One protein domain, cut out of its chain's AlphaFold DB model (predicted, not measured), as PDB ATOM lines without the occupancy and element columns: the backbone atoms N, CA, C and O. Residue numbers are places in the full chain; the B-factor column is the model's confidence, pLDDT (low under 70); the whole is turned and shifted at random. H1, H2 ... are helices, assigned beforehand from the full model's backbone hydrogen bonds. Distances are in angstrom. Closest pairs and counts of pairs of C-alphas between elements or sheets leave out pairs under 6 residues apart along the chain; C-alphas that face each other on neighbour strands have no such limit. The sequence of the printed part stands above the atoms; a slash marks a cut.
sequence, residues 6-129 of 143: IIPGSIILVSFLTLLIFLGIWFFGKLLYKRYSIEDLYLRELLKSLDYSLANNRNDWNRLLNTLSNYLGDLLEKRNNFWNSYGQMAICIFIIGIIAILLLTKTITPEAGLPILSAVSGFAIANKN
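What this domain is: This is residues 6 to 129 of the 143 residues of an uncharacterized protein of Flavobacterium sp. Root186 (UniProt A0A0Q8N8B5). Three rows of helix lie side by side in one thin layer: H1 and H2 end to end, long H3 folded back beside them, and shorter H4 folded back again beside H3. The printed part has 124 residues, four named helices in the order H1, H2, H3, H4 and no named strand; its class is all helix. It is extended, with a radius of gyration of the C-alphas of 23.2 A and spans of 76 by 33 by 11 A.

How they stand to each other: H1, residues 6 to 36, and H2, residues 39 to 54, meet only through their link. H3, residues 60 to 104, touches H1 with residues 90 to 104 alone, opposite ways at a shallow tilt of 11 degrees; the closest C-alphas, of Val 14 and Ile 101, are 6.0 A apart. H2 and H3, a hairpin, only just touch, with 3 pairs of C-alphas within 8 A, through residues 50 to 54 and 60 to 64 alone; the closest, of Leu 54 and Trp 61, are 7.3 A apart. H4, residues 110 to 129, is close to H3 but not clearly touching; the closest C-alphas, of Ile 99 and Gly 113, are 7.2 A apart. H4 is apart from H1 and H2. Every O i to N i+4 pair is within hydrogen-bond range in H2 and H3, 26 of 27 in H1 and 13 of 16 in H4.

Where its parts are: H1, 45.4 A long, begins at C-alpha 6 (35.215, -31.400, 31.811). H2 measures 22.6 A, H3 65.2 A and H4 30.3 A, ending at C-alpha 129 (2.245, -22.196, 0.883).

The domain as a whole: The C-alphas farthest apart, of Ile 6 and Asn 57, are 77.1 A apart. The printed part has no cut, and its three links are tight. The mean pLDDT of the printed part is 70.6; 52 residues are under 70, among them 34 to 46, 49 to 59 and 101 to 117.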
ATOM      1  N   ILE A   6      36.593 -31.695  32.240       56.47
ATOM      2  CA  ILE A   6      35.215 -31.400  31.811       56.47
ATOM      3  C   ILE A   6      35.141 -31.219  30.282       56.47
ATOM      4  O   ILE A   6      34.154 -31.592  29.647       56.47
ATOM      5  N   ILE A   7      36.214 -30.704  29.681       61.31
ATOM      6  CA  ILE A   7      36.310 -30.382  28.251       61.31
ATOM      7  C   ILE A   7      36.387 -31.637  27.350       61.31
ATOM      8  O   ILE A   7      35.651 -31.690  26.367       61.31
ATOM      9  N   PRO A   8      37.200 -32.680  27.636       70.50
ATOM     10  CA  PRO A   8      37.206 -33.887  26.803       70.50
ATOM     11  C   PRO A   8      35.935 -34.736  26.965       70.50
ATOM     12  O   PRO A   8      35.487 -35.361  26.004       70.50
ATOM     13  N   GLY A   9      35.325 -34.741  28.156       72.06
ATOM     14  CA  GLY A   9      34.119 -35.527  28.431       72.06
ATOM     15  C   GLY A   9      32.901 -35.070  27.623       72.06
ATOM     16  O   GLY A   9      32.162 -35.902  27.095       72.06
ATOM     17  N   SER A  10      32.717 -33.757  27.462       68.06
ATOM     18  CA  SER A  10      31.603 -33.199  26.687       68.06
ATOM     19  C   SER A  10      31.707 -33.531  25.195       68.06
ATOM     20  O   SER A  10      30.703 -33.879  24.578       68.06
ATOM     21  N   ILE A  11      32.918 -33.525  24.629       73.94
ATOM     22  CA  ILE A  11      33.170 -33.835  23.212       73.94
ATOM     23  C   ILE A  11      32.798 -35.286  22.886       73.94
ATOM     24  O   ILE A  11      32.152 -35.554  21.871       73.94
ATOM     25  N   ILE A  12      33.166 -36.229  23.755       80.38
ATOM     26  CA  ILE A  12      32.860 -37.655  23.568       80.38
ATOM     27  C   ILE A  12      31.345 -37.885  23.622       80.38
ATOM     28  O   ILE A  12      30.795 -38.608  22.791       80.38
ATOM     29  N   LEU A  13      30.661 -37.221  24.555       76.69
ATOM     30  CA  LEU A  13      29.212 -37.326  24.734       76.69
ATOM     31  C   LEU A  13      28.456 -36.760  23.519       76.69
ATOM     32  O   LEU A  13      27.545 -37.400  22.997       76.69
ATOM     33  N   VAL A  14      28.899 -35.612  23.004       74.12
ATOM     34  CA  VAL A  14      28.404 -34.993  21.762       74.12
ATOM     35  C   VAL A  14      28.575 -35.910  20.558       74.12
ATOM     36  O   VAL A  14      27.646 -36.094  19.764       74.12
ATOM     37  N   SER A  15      29.768 -36.482  20.404       77.81
ATOM     38  CA  SER A  15      30.089 -37.331  19.262       77.81
ATOM     39  C   SER A  15      29.244 -38.605  19.288       77.81
ATOM     40  O   SER A  15      28.648 -38.978  18.276       77.81
ATOM     41  N   PHE A  16      29.073 -39.197  20.473       83.06
ATOM     42  CA  PHE A  16      28.190 -40.341  20.677       83.06
ATOM     43  C   PHE A  16      26.724 -40.006  20.375       83.06
ATOM     44  O   PHE A  16      26.052 -40.764  19.677       83.06
ATOM     45  N   LEU A  17      26.234 -38.850  20.833       77.88
ATOM     46  CA  LEU A  17      24.859 -38.410  20.589       77.88
ATOM     47  C   LEU A  17      24.587 -38.196  19.092       77.88
ATOM     48  O   LEU A  17      23.554 -38.622  18.579       77.88
ATOM     49  N   THR A  18      25.536 -37.593  18.377       76.62
ATOM     50  CA  THR A  18      25.432 -37.362  16.927       76.62
ATOM     51  C   THR A  18      25.420 -38.680  16.166       76.62
ATOM     52  O   THR A  18      24.608 -38.880  15.262       76.62
ATOM     53  N   LEU A  19      26.283 -39.614  16.562       83.44
ATOM     54  CA  LEU A  19      26.353 -40.941  15.968       83.44
ATOM     55  C   LEU A  19      25.058 -41.729  16.206       83.44
ATOM     56  O   LEU A  19      24.558 -42.372  15.285       83.44
ATOM     57  N   LEU A  20      24.464 -41.615  17.397       81.88
ATOM     58  CA  LEU A  20      23.182 -42.235  17.739       81.88
ATOM     59  C   LEU A  20      22.029 -41.655  16.906       81.88
ATOM     60  O   LEU A  20      21.194 -42.410  16.412       81.88
ATOM     61  N   ILE A  21      22.022 -40.339  16.675       79.50
ATOM     62  CA  ILE A  21      21.063 -39.670  15.783       79.50
ATOM     63  C   ILE A  21      21.200 -40.184  14.344       79.50
ATOM     64  O   ILE A  21      20.200 -40.557  13.729       79.50
ATOM     65  N   PHE A  22      22.423 -40.261  13.813       80.75
ATOM     66  CA  PHE A  22      22.677 -40.792  12.471       80.75
ATOM     67  C   PHE A  22      22.231 -42.250  12.334       80.75
ATOM     68  O   PHE A  22      21.577 -42.607  11.352       80.75
ATOM     69  N   LEU A  23      22.523 -43.084  13.335       83.38
ATOM     70  CA  LEU A  23      22.061 -44.470  13.390       83.38
ATOM     71  C   LEU A  23      20.538 -44.561  13.452       83.38
ATOM     72  O   LEU A  23      19.959 -45.398  12.763       83.38
ATOM     73  N   GLY A  24      19.887 -43.690  14.223       80.19
ATOM     74  CA  GLY A  24      18.433 -43.598  14.292       80.19
ATOM     75  C   GLY A  24      17.820 -43.258  12.935       80.19
ATOM     76  O   GLY A  24      16.933 -43.970  12.470       80.19
ATOM     77  N   ILE A  25      18.339 -42.232  12.257       80.75
ATOM     78  CA  ILE A  25      17.891 -41.812  10.920       80.75
ATOM     79  C   ILE A  25      18.088 -42.939   9.902       80.75
ATOM     80  O   ILE A  25      17.173 -43.236   9.129       80.75
ATOM     81  N   TRP A  26      19.247 -43.602   9.926       83.94
ATOM     82  CA  TRP A  26      19.561 -44.715   9.032       83.94
ATOM     83  C   TRP A  26      18.670 -45.936   9.288       83.94
ATOM     84  O   TRP A  26      18.110 -46.506   8.349       83.94
ATOM     85  N   PHE A  27      18.486 -46.319  10.553       83.62
ATOM     86  CA  PHE A  27      17.648 -47.455  10.933       83.62
ATOM     87  C   PHE A  27      16.182 -47.200  10.584       83.62
ATOM     88  O   PHE A  27      15.524 -48.065  10.004       83.62
ATOM     89  N   PHE A  28      15.686 -45.994  10.860       77.50
ATOM     90  CA  PHE A  28      14.325 -45.591  10.528       77.50
ATOM     91  C   PHE A  28      14.110 -45.518   9.012       77.50
ATOM     92  O   PHE A  28      13.112 -46.032   8.508       77.50
ATOM     93  N   GLY A  29      15.086 -44.990   8.264       78.19
ATOM     94  CA  GLY A  29      15.074 -44.985   6.800       78.19
ATOM     95  C   GLY A  29      15.023 -46.400   6.218       78.19
ATOM     96  O   GLY A  29      14.195 -46.689   5.356       78.19
ATOM     97  N   LYS A  30      15.829 -47.325   6.753       78.75
ATOM     98  CA  LYS A  30      15.811 -48.742   6.356       78.75
ATOM     99  C   LYS A  30      14.473 -49.417   6.676       78.75
ATOM    100  O   LYS A  30      13.976 -50.209   5.874       78.75
ATOM    101  N   LEU A  31      13.891 -49.119   7.836       74.62
ATOM    102  CA  LEU A  31      12.623 -49.698   8.279       74.62
ATOM    103  C   LEU A  31      11.453 -49.228   7.405       74.62
ATOM    104  O   LEU A  31      10.588 -50.029   7.046       74.62
ATOM    105  N   LEU A  32      11.473 -47.964   6.985       68.50
ATOM    106  CA  LEU A  32      10.482 -47.402   6.070       68.50
ATOM    107  C   LEU A  32      10.660 -47.898   4.633       68.50
ATOM    108  O   LEU A  32       9.677 -48.281   4.002       68.50
ATOM    109  N   TYR A  33      11.901 -47.998   4.147       70.06
ATOM    110  CA  TYR A  33      12.196 -48.573   2.833       70.06
ATOM    111  C   TYR A  33      11.679 -50.014   2.716       70.06
ATOM    112  O   TYR A  33      11.054 -50.388   1.723       70.06
ATOM    113  N   LYS A  34      11.850 -50.819   3.774       67.25
ATOM    114  CA  LYS A  34      11.373 -52.206   3.806       67.25
ATOM    115  C   LYS A  34       9.846 -52.315   3.736       67.25
ATOM    116  O   LYS A  34       9.342 -53.267   3.150       67.25
ATOM    117  N   ARG A  35       9.106 -51.359   4.310       62.78
ATOM    118  CA  ARG A  35       7.636 -51.348   4.245       62.78
ATOM    119  C   ARG A  35       7.127 -50.934   2.863       62.78
ATOM    120  O   ARG A  35       6.120 -51.468   2.417       62.78
ATOM    121  N   TYR A  36       7.855 -50.055   2.176       61.22
ATOM    122  CA  TYR A  36       7.536 -49.621   0.813       61.22
ATOM    123  C   TYR A  36       7.861 -50.692  -0.245       61.22
ATOM    124  O   TYR A  36       7.126 -50.856  -1.210       61.22
ATOM    125  N   SER A  37       8.891 -51.516  -0.013       59.41
ATOM    126  CA  SER A  37       9.252 -52.652  -0.881       59.41
ATOM    127  C   SER A  37       8.151 -53.720  -1.029       59.41
ATOM    128  O   SER A  37       8.246 -54.560  -1.921       59.41
ATOM    129  N   ILE A  38       7.124 -53.717  -0.171       56.03
ATOM    130  CA  ILE A  38       5.976 -54.633  -0.265       56.03
ATOM    131  C   ILE A  38       4.992 -54.170  -1.358       56.03
ATOM    132  O   ILE A  38       4.363 -55.012  -1.995       56.03
ATOM    133  N   GLU A  39       4.901 -52.863  -1.646       60.72
ATOM    134  CA  GLU A  39       4.080 -52.337  -2.755       60.72
ATOM    135  C   GLU A  39       4.695 -52.668  -4.133       60.72
ATOM    136  O   GLU A  39       3.972 -52.889  -5.104       60.72
ATOM    137  N   ASP A  40       6.020 -52.837  -4.207       63.34
ATOM    138  CA  ASP A  40       6.737 -53.297  -5.412       63.34
ATOM    139  C   ASP A  40       6.333 -54.724  -5.842       63.34
ATOM    140  O   ASP A  40       6.419 -55.102  -7.015       63.34
ATOM    141  N   LEU A  41       5.842 -55.532  -4.895       64.31
ATOM    142  CA  LEU A  41       5.344 -56.879  -5.171       64.31
ATOM    143  C   LEU A  41       4.040 -56.839  -5.988       64.31
ATOM    144  O   LEU A  41       3.882 -57.621  -6.925       64.31
ATOM    145  N   TYR A  42       3.163 -55.873  -5.695       65.50
ATOM    146  CA  TYR A  42       1.926 -55.630  -6.444       65.50
ATOM    147  C   TYR A  42       2.206 -55.098  -7.854       65.50
ATOM    148  O   TYR A  42       1.547 -55.509  -8.809       65.50
ATOM    149  N   LEU A  43       3.217 -54.236  -8.017       66.00
ATOM    150  CA  LEU A  43       3.665 -53.791  -9.342       66.00
ATOM    151  C   LEU A  43       4.158 -54.956 -10.201       66.00
ATOM    152  O   LEU A  43       3.862 -55.007 -11.393       66.00
ATOM    153  N   ARG A  44       4.876 -55.916  -9.611       66.38
ATOM    154  CA  ARG A  44       5.300 -57.136 -10.312       66.38
ATOM    155  C   ARG A  44       4.122 -57.992 -10.762       66.38
ATOM    156  O   ARG A  44       4.170 -58.532 -11.865       66.38
ATOM    157  N   GLU A  45       3.080 -58.117  -9.947       69.00
ATOM    158  CA  GLU A  45       1.858 -58.832 -10.330       69.00
ATOM    159  C   GLU A  45       1.070 -58.100 -11.416       69.00
ATOM    160  O   GLU A  45       0.606 -58.741 -12.359       69.00
ATOM    161  N   LEU A  46       0.992 -56.769 -11.349       67.94
ATOM    162  CA  LEU A  46       0.379 -55.948 -12.394       67.94
ATOM    163  C   LEU A  46       1.159 -56.009 -13.708       67.94
ATOM    164  O   LEU A  46       0.559 -56.144 -14.765       67.94
ATOM    165  N   LEU A  47       2.491 -55.969 -13.669       71.31
ATOM    166  CA  LEU A  47       3.323 -56.132 -14.864       71.31
ATOM    167  C   LEU A  47       3.172 -57.530 -15.471       71.31
ATOM    168  O   LEU A  47       3.137 -57.672 -16.690       71.31
ATOM    169  N   LYS A  48       3.032 -58.562 -14.634       72.50
ATOM    170  CA  LYS A  48       2.821 -59.942 -15.085       72.50
ATOM    171  C   LYS A  48       1.430 -60.153 -15.692       72.50
ATOM    172  O   LYS A  48       1.300 -60.892 -16.663       72.50
ATOM    173  N   SER A  49       0.394 -59.511 -15.148       66.56
ATOM    174  CA  SER A  49      -0.944 -59.533 -15.750       66.56
ATOM    175  C   SER A  49      -1.001 -58.705 -17.036       66.56
ATOM    176  O   SER A  49      -1.700 -59.090 -17.976       66.56
ATOM    177  N   LEU A  50      -0.205 -57.632 -17.117       67.06
ATOM    178  CA  LEU A  50      -0.026 -56.844 -18.330       67.06
ATOM    179  C   LEU A  50       0.574 -57.684 -19.456       67.06
ATOM    180  O   LEU A  50       0.019 -57.686 -20.546       67.06
ATOM    181  N   ASP A  51       1.649 -58.425 -19.175       69.94
ATOM    182  CA  ASP A  51       2.351 -59.285 -20.141       69.94
ATOM    183  C   ASP A  51       1.432 -60.389 -20.703       69.94
ATOM    184  O   ASP A  51       1.438 -60.686 -21.896       69.94
ATOM    185  N   TYR A  52       0.541 -60.928 -19.865       67.25
ATOM    186  CA  TYR A  52      -0.461 -61.913 -20.287       67.25
ATOM    187  C   TYR A  52      -1.586 -61.299 -21.143       67.25
ATOM    188  O   TYR A  52      -2.049 -61.908 -22.107       67.25
ATOM    189  N   SER A  53      -2.032 -60.080 -20.818       60.69
ATOM    190  CA  SER A  53      -3.078 -59.366 -21.567       60.69
ATOM    191  C   SER A  53      -2.567 -58.798 -22.901       60.69
ATOM    192  O   SER A  53      -3.313 -58.733 -23.883       60.69
ATOM    193  N   LEU A  54      -1.269 -58.490 -22.961       62.09
ATOM    194  CA  LEU A  54      -0.516 -58.022 -24.126       62.09
ATOM    195  C   LEU A  54      -0.665 -58.935 -25.351       62.09
ATOM    196  O   LEU A  54      -0.690 -58.455 -26.486       62.09
ATOM    197  N   ALA A  55      -0.801 -60.241 -25.116       64.12
ATOM    198  CA  ALA A  55      -0.922 -61.256 -26.156       64.12
ATOM    199  C   ALA A  55      -2.317 -61.327 -26.811       64.12
ATOM    200  O   ALA A  55      -2.442 -61.923 -27.880       64.12
ATOM    201  N   ASN A  56      -3.363 -60.747 -26.203       66.12
ATOM    202  CA  ASN A  56      -4.746 -61.130 -26.519       66.12
ATOM    203  C   ASN A  56      -5.600 -60.047 -27.216       66.12
ATOM    204  O   ASN A  56      -6.501 -60.408 -27.968       66.12
ATOM    205  N   ASN A  57      -5.373 -58.738 -27.010       65.69
ATOM    206  CA  ASN A  57      -6.243 -57.710 -27.613       65.69
ATOM    207  C   ASN A  57      -5.634 -56.292 -27.644       65.69
ATOM    208  O   ASN A  57      -5.171 -55.798 -26.621       65.69
ATOM    209  N   ARG A  58      -5.698 -55.585 -28.789       63.75
ATOM    210  CA  ARG A  58      -5.162 -54.210 -28.959       63.75
ATOM    211  C   ARG A  58      -5.993 -53.115 -28.281       63.75
ATOM    212  O   ARG A  58      -5.434 -52.091 -27.908       63.75
ATOM    213  N   ASN A  59      -7.299 -53.309 -28.103       66.00
ATOM    214  CA  ASN A  59      -8.170 -52.272 -27.529       66.00
ATOM    215  C   ASN A  59      -8.079 -52.180 -25.996       66.00
ATOM    216  O   ASN A  59      -8.360 -51.125 -25.427       66.00
ATOM    217  N   ASP A  60      -7.621 -53.243 -25.332       70.12
ATOM    218  CA  ASP A  60      -7.413 -53.258 -23.879       70.12
ATOM    219  C   ASP A  60      -6.132 -52.515 -23.454       70.12
ATOM    220  O   ASP A  60      -6.024 -52.063 -22.313       70.12
ATOM    221  N   TRP A  61      -5.209 -52.268 -24.391       66.06
ATOM    222  CA  TRP A  61      -3.952 -51.557 -24.142       66.06
ATOM    223  C   TRP A  61      -4.137 -50.152 -23.592       66.06
ATOM    224  O   TRP A  61      -3.503 -49.795 -22.607       66.06
ATOM    225  N   ASN A  62      -5.004 -49.347 -24.207       76.88
ATOM    226  CA  ASN A  62      -5.166 -47.953 -23.793       76.88
ATOM    227  C   ASN A  62      -5.769 -47.858 -22.387       76.88
ATOM    228  O   ASN A  62      -5.395 -46.985 -21.607       76.88
ATOM    229  N   ARG A  63      -6.670 -48.783 -22.033       73.44
ATOM    230  CA  ARG A  63      -7.233 -48.861 -20.680       73.44
ATOM    231  C   ARG A  63      -6.173 -49.263 -19.664       73.44
ATOM    232  O   ARG A  63      -6.029 -48.583 -18.656       73.44
ATOM    233  N   LEU A  64      -5.404 -50.309 -19.953       71.31
ATOM    234  CA  LEU A  64      -4.374 -50.813 -19.048       71.31
ATOM    235  C   LEU A  64      -3.207 -49.834 -18.873       71.31
ATOM    236  O   LEU A  64      -2.754 -49.632 -17.748       71.31
ATOM    237  N   LEU A  65      -2.756 -49.183 -19.948       77.75
ATOM    238  CA  LEU A  65      -1.718 -48.151 -19.891       77.75
ATOM    239  C   LEU A  65      -2.169 -46.948 -19.066       77.75
ATOM    240  O   LEU A  65      -1.392 -46.450 -18.257       77.75
ATOM    241  N   ASN A  66      -3.427 -46.521 -19.206       77.88
ATOM    242  CA  ASN A  66      -3.971 -45.450 -18.376       77.88
ATOM    243  C   ASN A  66      -4.052 -45.866 -16.901       77.88
ATOM    244  O   ASN A  66      -3.674 -45.089 -16.028       77.88
ATOM    245  N   THR A  67      -4.472 -47.098 -16.598       78.00
ATOM    246  CA  THR A  67      -4.491 -47.606 -15.217       78.00
ATOM    247  C   THR A  67      -3.087 -47.697 -14.615       78.00
ATOM    248  O   THR A  67      -2.890 -47.284 -13.476       78.00
ATOM    249  N   LEU A  68      -2.097 -48.171 -15.377       76.50
ATOM    250  CA  LEU A  68      -0.693 -48.206 -14.958       76.50
ATOM    251  C   LEU A  68      -0.112 -46.813 -14.761       76.50
ATOM    252  O   LEU A  68       0.548 -46.574 -13.759       76.50
ATOM    253  N   SER A  69      -0.358 -45.900 -15.699       80.62
ATOM    254  CA  SER A  69       0.088 -44.510 -15.614       80.62
ATOM    255  C   SER A  69      -0.462 -43.843 -14.358       80.62
ATOM    256  O   SER A  69       0.293 -43.221 -13.617       80.62
ATOM    257  N   ASN A  70      -1.753 -44.027 -14.078       79.81
ATOM    258  CA  ASN A  70      -2.385 -43.485 -12.879       79.81
ATOM    259  C   ASN A  70      -1.795 -44.107 -11.605       79.81
ATOM    260  O   ASN A  70      -1.450 -43.385 -10.677       79.81
ATOM    261  N   TYR A  71      -1.588 -45.427 -11.580       76.50
ATOM    262  CA  TYR A  71      -1.000 -46.112 -10.426       76.50
ATOM    263  C   TYR A  71       0.467 -45.717 -10.185       76.50
ATOM    264  O   TYR A  71       0.887 -45.515  -9.047       76.50
ATOM    265  N   LEU A  72       1.253 -45.560 -11.252       77.44
ATOM    266  CA  LEU A  72       2.623 -45.049 -11.180       77.44
ATOM    267  C   LEU A  72       2.649 -43.594 -10.708       77.44
ATOM    268  O   LEU A  72       3.516 -43.243  -9.909       77.44
ATOM    269  N   GLY A  73       1.697 -42.771 -11.157       79.25
ATOM    270  CA  GLY A  73       1.494 -41.407 -10.672       79.25
ATOM    271  C   GLY A  73       1.260 -41.372  -9.163       79.25
ATOM    272  O   GLY A  73       2.010 -40.710  -8.446       79.25
ATOM    273  N   ASP A  74       0.318 -42.176  -8.670       76.38
ATOM    274  CA  ASP A  74       0.009 -42.288  -7.239       76.38
ATOM    275  C   ASP A  74       1.213 -42.768  -6.415       76.38
ATOM    276  O   ASP A  74       1.461 -42.281  -5.308       76.38
ATOM    277  N   LEU A  75       1.997 -43.718  -6.935       75.06
ATOM    278  CA  LEU A  75       3.215 -44.192  -6.272       75.06
ATOM    279  C   LEU A  75       4.288 -43.105  -6.211       75.06
ATOM    280  O   LEU A  75       4.894 -42.889  -5.159       75.06
ATOM    281  N   LEU A  76       4.521 -42.400  -7.319       74.94
ATOM    282  CA  LEU A  76       5.470 -41.291  -7.377       74.94
ATOM    283  C   LEU A  76       5.074 -40.185  -6.394       74.94
ATOM    284  O   LEU A  76       5.937 -39.682  -5.672       74.94
ATOM    285  N   GLU A  77       3.785 -39.864  -6.307       76.00
ATOM    286  CA  GLU A  77       3.254 -38.859  -5.389       76.00
ATOM    287  C   GLU A  77       3.387 -39.291  -3.924       76.00
ATOM    288  O   GLU A  77       3.905 -38.535  -3.098       76.00
ATOM    289  N   LYS A  78       3.032 -40.538  -3.588       75.94
ATOM    290  CA  LYS A  78       3.245 -41.100  -2.243       75.94
ATOM    291  C   LYS A  78       4.715 -41.086  -1.848       75.94
ATOM    292  O   LYS A  78       5.042 -40.714  -0.721       75.94
ATOM    293  N   ARG A  79       5.611 -41.461  -2.765       72.19
ATOM    294  CA  ARG A  79       7.058 -41.457  -2.528       72.19
ATOM    295  C   ARG A  79       7.572 -40.037  -2.320       72.19
ATOM    296  O   ARG A  79       8.385 -39.818  -1.428       72.19
ATOM    297  N   ASN A  80       7.088 -39.075  -3.101       77.69
ATOM    298  CA  ASN A  80       7.454 -37.671  -2.947       77.69
ATOM    299  C   ASN A  80       6.979 -37.105  -1.600       77.69
ATOM    300  O   ASN A  80       7.768 -36.518  -0.865       77.69
ATOM    301  N   ASN A  81       5.726 -37.363  -1.224       75.62
ATOM    302  CA  ASN A  81       5.177 -36.962   0.074       75.62
ATOM    303  C   ASN A  81       5.939 -37.607   1.239       75.62
ATOM    304  O   ASN A  81       6.220 -36.951   2.245       75.62
ATOM    305  N   PHE A  82       6.341 -38.868   1.078       76.19
ATOM    306  CA  PHE A  82       7.169 -39.575   2.041       76.19
ATOM    307  C   PHE A  82       8.563 -38.946   2.183       76.19
ATOM    308  O   PHE A  82       8.971 -38.641   3.301       76.19
ATOM    309  N   TRP A  83       9.277 -38.694   1.079       75.25
ATOM    310  CA  TRP A  83      10.587 -38.027   1.112       75.25
ATOM    311  C   TRP A  83      10.507 -36.609   1.671       75.25
ATOM    312  O   TRP A  83      11.403 -36.209   2.409       75.25
ATOM    313  N   ASN A  84       9.435 -35.870   1.378       77.00
ATOM    314  CA  ASN A  84       9.216 -34.533   1.925       77.00
ATOM    315  C   ASN A  84       9.057 -34.587   3.453       77.00
ATOM    316  O   ASN A  84       9.778 -33.907   4.180       77.00
ATOM    317  N   SER A  85       8.181 -35.460   3.961       75.12
ATOM    318  CA  SER A  85       7.961 -35.604   5.406       75.12
ATOM    319  C   SER A  85       9.184 -36.180   6.135       75.12
ATOM    320  O   SER A  85       9.581 -35.670   7.184       75.12
ATOM    321  N   TYR A  86       9.843 -37.191   5.558       77.44
ATOM    322  CA  TYR A  86      11.070 -37.776   6.104       77.44
ATOM    323  C   TYR A  86      12.226 -36.773   6.103       77.44
ATOM    324  O   TYR A  86      12.919 -36.640   7.109       77.44
ATOM    325  N   GLY A  87      12.407 -36.029   5.009       75.62
ATOM    326  CA  GLY A  87      13.421 -34.987   4.891       75.62
ATOM    327  C   GLY A  87      13.228 -33.895   5.937       75.62
ATOM    328  O   GLY A  87      14.182 -33.541   6.625       75.62
ATOM    329  N   GLN A  88      11.990 -33.433   6.136       73.19
ATOM    330  CA  GLN A  88      11.650 -32.485   7.201       73.19
ATOM    331  C   GLN A  88      11.986 -33.028   8.594       73.19
ATOM    332  O   GLN A  88      12.612 -32.332   9.392       73.19
ATOM    333  N   MET A  89      11.600 -34.271   8.888       76.62
ATOM    334  CA  MET A  89      11.867 -34.892  10.185       76.62
ATOM    335  C   MET A  89      13.371 -35.070  10.429       76.62
ATOM    336  O   MET A  89      13.860 -34.741  11.510       76.62
ATOM    337  N   ALA A  90      14.117 -35.520   9.419       75.38
ATOM    338  CA  ALA A  90      15.565 -35.685   9.485       75.38
ATOM    339  C   ALA A  90      16.286 -34.342   9.687       75.38
ATOM    340  O   ALA A  90      17.147 -34.250  10.563       75.38
ATOM    341  N   ILE A  91      15.896 -33.291   8.952       76.38
ATOM    342  CA  ILE A  91      16.430 -31.930   9.130       76.38
ATOM    343  C   ILE A  91      16.167 -31.423  10.550       76.38
ATOM    344  O   ILE A  91      17.074 -30.887  11.181       76.38
ATOM    345  N   CYS A  92      14.956 -31.620  11.084       77.19
ATOM    346  CA  CYS A  92      14.609 -31.178  12.434       77.19
ATOM    347  C   CYS A  92      15.495 -31.844  13.486       77.19
ATOM    348  O   CYS A  92      16.073 -31.159  14.326       77.19
ATOM    349  N   ILE A  93      15.641 -33.170  13.425       73.88
ATOM    350  CA  ILE A  93      16.472 -33.918  14.376       73.88
ATOM    351  C   ILE A  93      17.942 -33.490  14.255       73.88
ATOM    352  O   ILE A  93      18.615 -33.311  15.269       73.88
ATOM    353  N   PHE A  94      18.431 -33.274  13.033       73.25
ATOM    354  CA  PHE A  94      19.794 -32.811  12.784       73.25
ATOM    355  C   PHE A  94      20.053 -31.420  13.379       73.25
ATOM    356  O   PHE A  94      21.033 -31.232  14.098       73.25
ATOM    357  N   ILE A  95      19.150 -30.465  13.149       74.00
ATOM    358  CA  ILE A  95      19.251 -29.103  13.688       74.00
ATOM    359  C   ILE A  95      19.175 -29.110  15.218       74.00
ATOM    360  O   ILE A  95      19.967 -28.430  15.865       74.00
ATOM    361  N   ILE A  96      18.272 -29.897  15.810       75.31
ATOM    362  CA  ILE A  96      18.182 -30.051  17.270       75.31
ATOM    363  C   ILE A  96      19.488 -30.624  17.829       75.31
ATOM    364  O   ILE A  96      19.989 -30.116  18.829       75.31
ATOM    365  N   GLY A  97      20.061 -31.635  17.169       73.31
ATOM    366  CA  GLY A  97      21.361 -32.197  17.531       73.31
ATOM    367  C   GLY A  97      22.459 -31.137  17.514       73.31
ATOM    368  O   GLY A  97      23.157 -30.963  18.508       73.31
ATOM    369  N   ILE A  98      22.553 -30.362  16.432       72.94
ATOM    370  CA  ILE A  98      23.487 -29.236  16.304       72.94
ATOM    371  C   ILE A  98      23.285 -28.233  17.448       72.94
ATOM    372  O   ILE A  98      24.223 -27.962  18.191       72.94
ATOM    373  N   ILE A  99      22.070 -27.729  17.669       69.44
ATOM    374  CA  ILE A  99      21.792 -26.759  18.741       69.44
ATOM    375  C   ILE A  99      22.185 -27.321  20.114       69.44
ATOM    376  O   ILE A  99      22.824 -26.621  20.897       69.44
ATOM    377  N   ALA A 100      21.845 -28.579  20.402       70.44
ATOM    378  CA  ALA A 100      22.190 -29.228  21.664       70.44
ATOM    379  C   ALA A 100      23.709 -29.280  21.877       70.44
ATOM    380  O   ALA A 100      24.194 -28.993  22.970       70.44
ATOM    381  N   ILE A 101      24.466 -29.584  20.824       65.56
ATOM    382  CA  ILE A 101      25.930 -29.629  20.848       65.56
ATOM    383  C   ILE A 101      26.516 -28.235  21.067       65.56
ATOM    384  O   ILE A 101      27.399 -28.060  21.907       65.56
ATOM    385  N   LEU A 102      26.021 -27.230  20.347       64.88
ATOM    386  CA  LEU A 102      26.517 -25.860  20.467       64.88
ATOM    387  C   LEU A 102      26.186 -25.227  21.827       64.88
ATOM    388  O   LEU A 102      27.024 -24.506  22.371       64.88
ATOM    389  N   LEU A 103      25.033 -25.557  22.420       63.62
ATOM    390  CA  LEU A 103      24.695 -25.196  23.801       63.62
ATOM    391  C   LEU A 103      25.603 -25.903  24.816       63.62
ATOM    392  O   LEU A 103      26.102 -25.263  25.742       63.62
ATOM    393  N   LEU A 104      25.854 -27.204  24.640       62.84
ATOM    394  CA  LEU A 104      26.677 -27.988  25.564       62.84
ATOM    395  C   LEU A 104      28.148 -27.555  25.545       62.84
ATOM    396  O   LEU A 104      28.803 -27.531  26.583       62.84
ATOM    397  N   THR A 105      28.659 -27.156  24.379       62.41
ATOM    398  CA  THR A 105      30.053 -26.709  24.220       62.41
ATOM    399  C   THR A 105      30.257 -25.275  24.739       62.41
ATOM    400  O   THR A 105      31.367 -24.747  24.671       62.41
ATOM    401  N   LYS A 106      29.202 -24.612  25.261       56.94
ATOM    402  CA  LYS A 106      29.201 -23.207  25.726       56.94
ATOM    403  C   LYS A 106      29.797 -22.211  24.716       56.94
ATOM    404  O   LYS A 106      30.116 -21.080  25.066       56.94
ATOM    405  N   THR A 107      29.951 -22.626  23.460       54.16
ATOM    406  CA  THR A 107      30.648 -21.865  22.417       54.16
ATOM    407  C   THR A 107      29.748 -20.781  21.840       54.16
ATOM    408  O   THR A 107      30.243 -19.835  21.238       54.16
ATOM    409  N   ILE A 108      28.430 -20.891  22.048       51.41
ATOM    410  CA  ILE A 108      27.472 -19.881  21.621       51.41
ATOM    411  C   ILE A 108      26.605 -19.407  22.787       51.41
ATOM    412  O   ILE A 108      25.972 -20.198  23.489       51.41
ATOM    413  N   THR A 109      26.554 -18.084  22.943       54.66
ATOM    414  CA  THR A 109      25.523 -17.352  23.679       54.66
ATOM    415  C   THR A 109      24.130 -17.802  23.203       54.66
ATOM    416  O   THR A 109      23.922 -17.922  21.997       54.66
ATOM    417  N   PRO A 110      23.144 -18.031  24.089       56.97
ATOM    418  CA  PRO A 110      21.789 -18.506  23.740       56.97
ATOM    419  C   PRO A 110      21.048 -17.733  22.619       56.97
ATOM    420  O   PRO A 110      20.050 -18.212  22.086       56.97
ATOM    421  N   GLU A 111      21.559 -16.572  22.209       57.16
ATOM    422  CA  GLU A 111      21.089 -15.724  21.109       57.16
ATOM    423  C   GLU A 111      21.142 -16.383  19.717       57.16
ATOM    424  O   GLU A 111      20.292 -16.080  18.880       57.16
ATOM    425  N   ALA A 112      22.050 -17.331  19.443       60.28
ATOM    426  CA  ALA A 112      22.066 -18.000  18.130       60.28
ATOM    427  C   ALA A 112      20.963 -19.057  17.946       60.28
ATOM    428  O   ALA A 112      20.782 -19.569  16.842       60.28
ATOM    429  N   GLY A 113      20.182 -19.355  18.990       58.34
ATOM    430  CA  GLY A 113      18.971 -20.164  18.850       58.34
ATOM    431  C   GLY A 113      17.891 -19.470  18.009       58.34
ATOM    432  O   GLY A 113      17.150 -20.140  17.294       58.34
ATOM    433  N   LEU A 114      17.837 -18.131  18.034       62.97
ATOM    434  CA  LEU A 114      16.819 -17.309  17.363       62.97
ATOM    435  C   LEU A 114      16.901 -17.355  15.823       62.97
ATOM    436  O   LEU A 114      15.875 -17.625  15.196       62.97
ATOM    437  N   PRO A 115      18.078 -17.164  15.189       64.94
ATOM    438  CA  PRO A 115      18.233 -17.305  13.737       64.94
ATOM    439  C   PRO A 115      17.905 -18.708  13.219       64.94
ATOM    440  O   PRO A 115      17.384 -18.866  12.119       64.94
ATOM    441  N   ILE A 116      18.180 -19.744  14.017       64.88
ATOM    442  CA  ILE A 116      17.908 -21.129  13.621       64.88
ATOM    443  C   ILE A 116      16.405 -21.420  13.711       64.88
ATOM    444  O   ILE A 116      15.826 -21.978  12.778       64.88
ATOM    445  N   LEU A 117      15.738 -20.982  14.785       65.62
ATOM    446  CA  LEU A 117      14.279 -21.074  14.918       65.62
ATOM    447  C   LEU A 117      13.549 -20.255  13.844       65.62
ATOM    448  O   LEU A 117      12.524 -20.706  13.324       65.62
ATOM    449  N   SER A 118      14.073 -19.084  13.469       72.94
ATOM    450  CA  SER A 118      13.500 -18.266  12.394       72.94
ATOM    451  C   SER A 118      13.679 -18.919  11.018       72.94
ATOM    452  O   SER A 118      12.739 -18.932  10.227       72.94
ATOM    453  N   ALA A 119      14.823 -19.556  10.753       73.44
ATOM    454  CA  ALA A 119      15.055 -20.298   9.516       73.44
ATOM    455  C   ALA A 119      14.141 -21.532   9.397       73.44
ATOM    456  O   ALA A 119      13.528 -21.751   8.351       73.44
ATOM    457  N   VAL A 120      13.988 -22.311  10.474       69.25
ATOM    458  CA  VAL A 120      13.113 -23.498  10.491       69.25
ATOM    459  C   VAL A 120      11.637 -23.107  10.365       69.25
ATOM    460  O   VAL A 120      10.898 -23.734   9.604       69.25
ATOM    461  N   SER A 121      11.197 -22.049  11.053       71.50
ATOM    462  CA  SER A 121       9.823 -21.543  10.926       71.50
ATOM    463  C   SER A 121       9.549 -20.936   9.546       71.50
ATOM    464  O   SER A 121       8.507 -21.227   8.958       71.50
ATOM    465  N   GLY A 122      10.499 -20.191   8.973       75.88
ATOM    466  CA  GLY A 122      10.426 -19.683   7.601       75.88
ATOM    467  C   GLY A 122      10.305 -20.804   6.565       75.88
ATOM    468  O   GLY A 122       9.453 -20.737   5.678       75.88
ATOM    469  N   PHE A 123      11.074 -21.884   6.721       71.94
ATOM    470  CA  PHE A 123      10.977 -23.070   5.866       71.94
ATOM    471  C   PHE A 123       9.626 -23.794   6.006       71.94
ATOM    472  O   PHE A 123       9.022 -24.183   5.005       71.94
ATOM    473  N   ALA A 124       9.100 -23.933   7.228       70.56
ATOM    474  CA  ALA A 124       7.793 -24.550   7.469       70.56
ATOM    475  C   ALA A 124       6.631 -23.745   6.852       70.56
ATOM    476  O   ALA A 124       5.682 -24.333   6.326       70.56
ATOM    477  N   ILE A 125       6.713 -22.410   6.883       70.19
ATOM    478  CA  ILE A 125       5.731 -21.511   6.258       70.19
ATOM    479  C   ILE A 125       5.820 -21.596   4.727       70.19
ATOM    480  O   ILE A 125       4.794 -21.738   4.060       70.19
ATOM    481  N   ALA A 126       7.029 -21.581   4.162       67.38
ATOM    482  CA  ALA A 126       7.233 -21.685   2.719       67.38
ATOM    483  C   ALA A 126       6.715 -23.020   2.148       67.38
ATOM    484  O   ALA A 126       6.056 -23.026   1.108       67.38
ATOM    485  N   ASN A 127       6.928 -24.138   2.853       62.62
ATOM    486  CA  ASN A 127       6.452 -25.448   2.392       62.62
ATOM    487  C   ASN A 127       4.916 -25.578   2.463       62.62
ATOM    488  O   ASN A 127       4.306 -26.202   1.599       62.62
ATOM    489  N   LYS A 128       4.264 -24.944   3.452       56.34
ATOM    490  CA  LYS A 128       2.791 -24.904   3.539       56.34
ATOM    491  C   LYS A 128       2.147 -24.113   2.401       56.34
ATOM    492  O   LYS A 128       1.076 -24.494   1.936       56.34
ATOM    493  N   ASN A 129       2.792 -23.043   1.942       55.09
ATOM    494  CA  ASN A 129       2.245 -22.196   0.883       55.09
ATOM    495  C   ASN A 129       2.534 -22.742  -0.527       55.09
ATOM    496  O   ASN A 129       1.741 -22.510  -1.434       55.09
TER     497      ASN A 129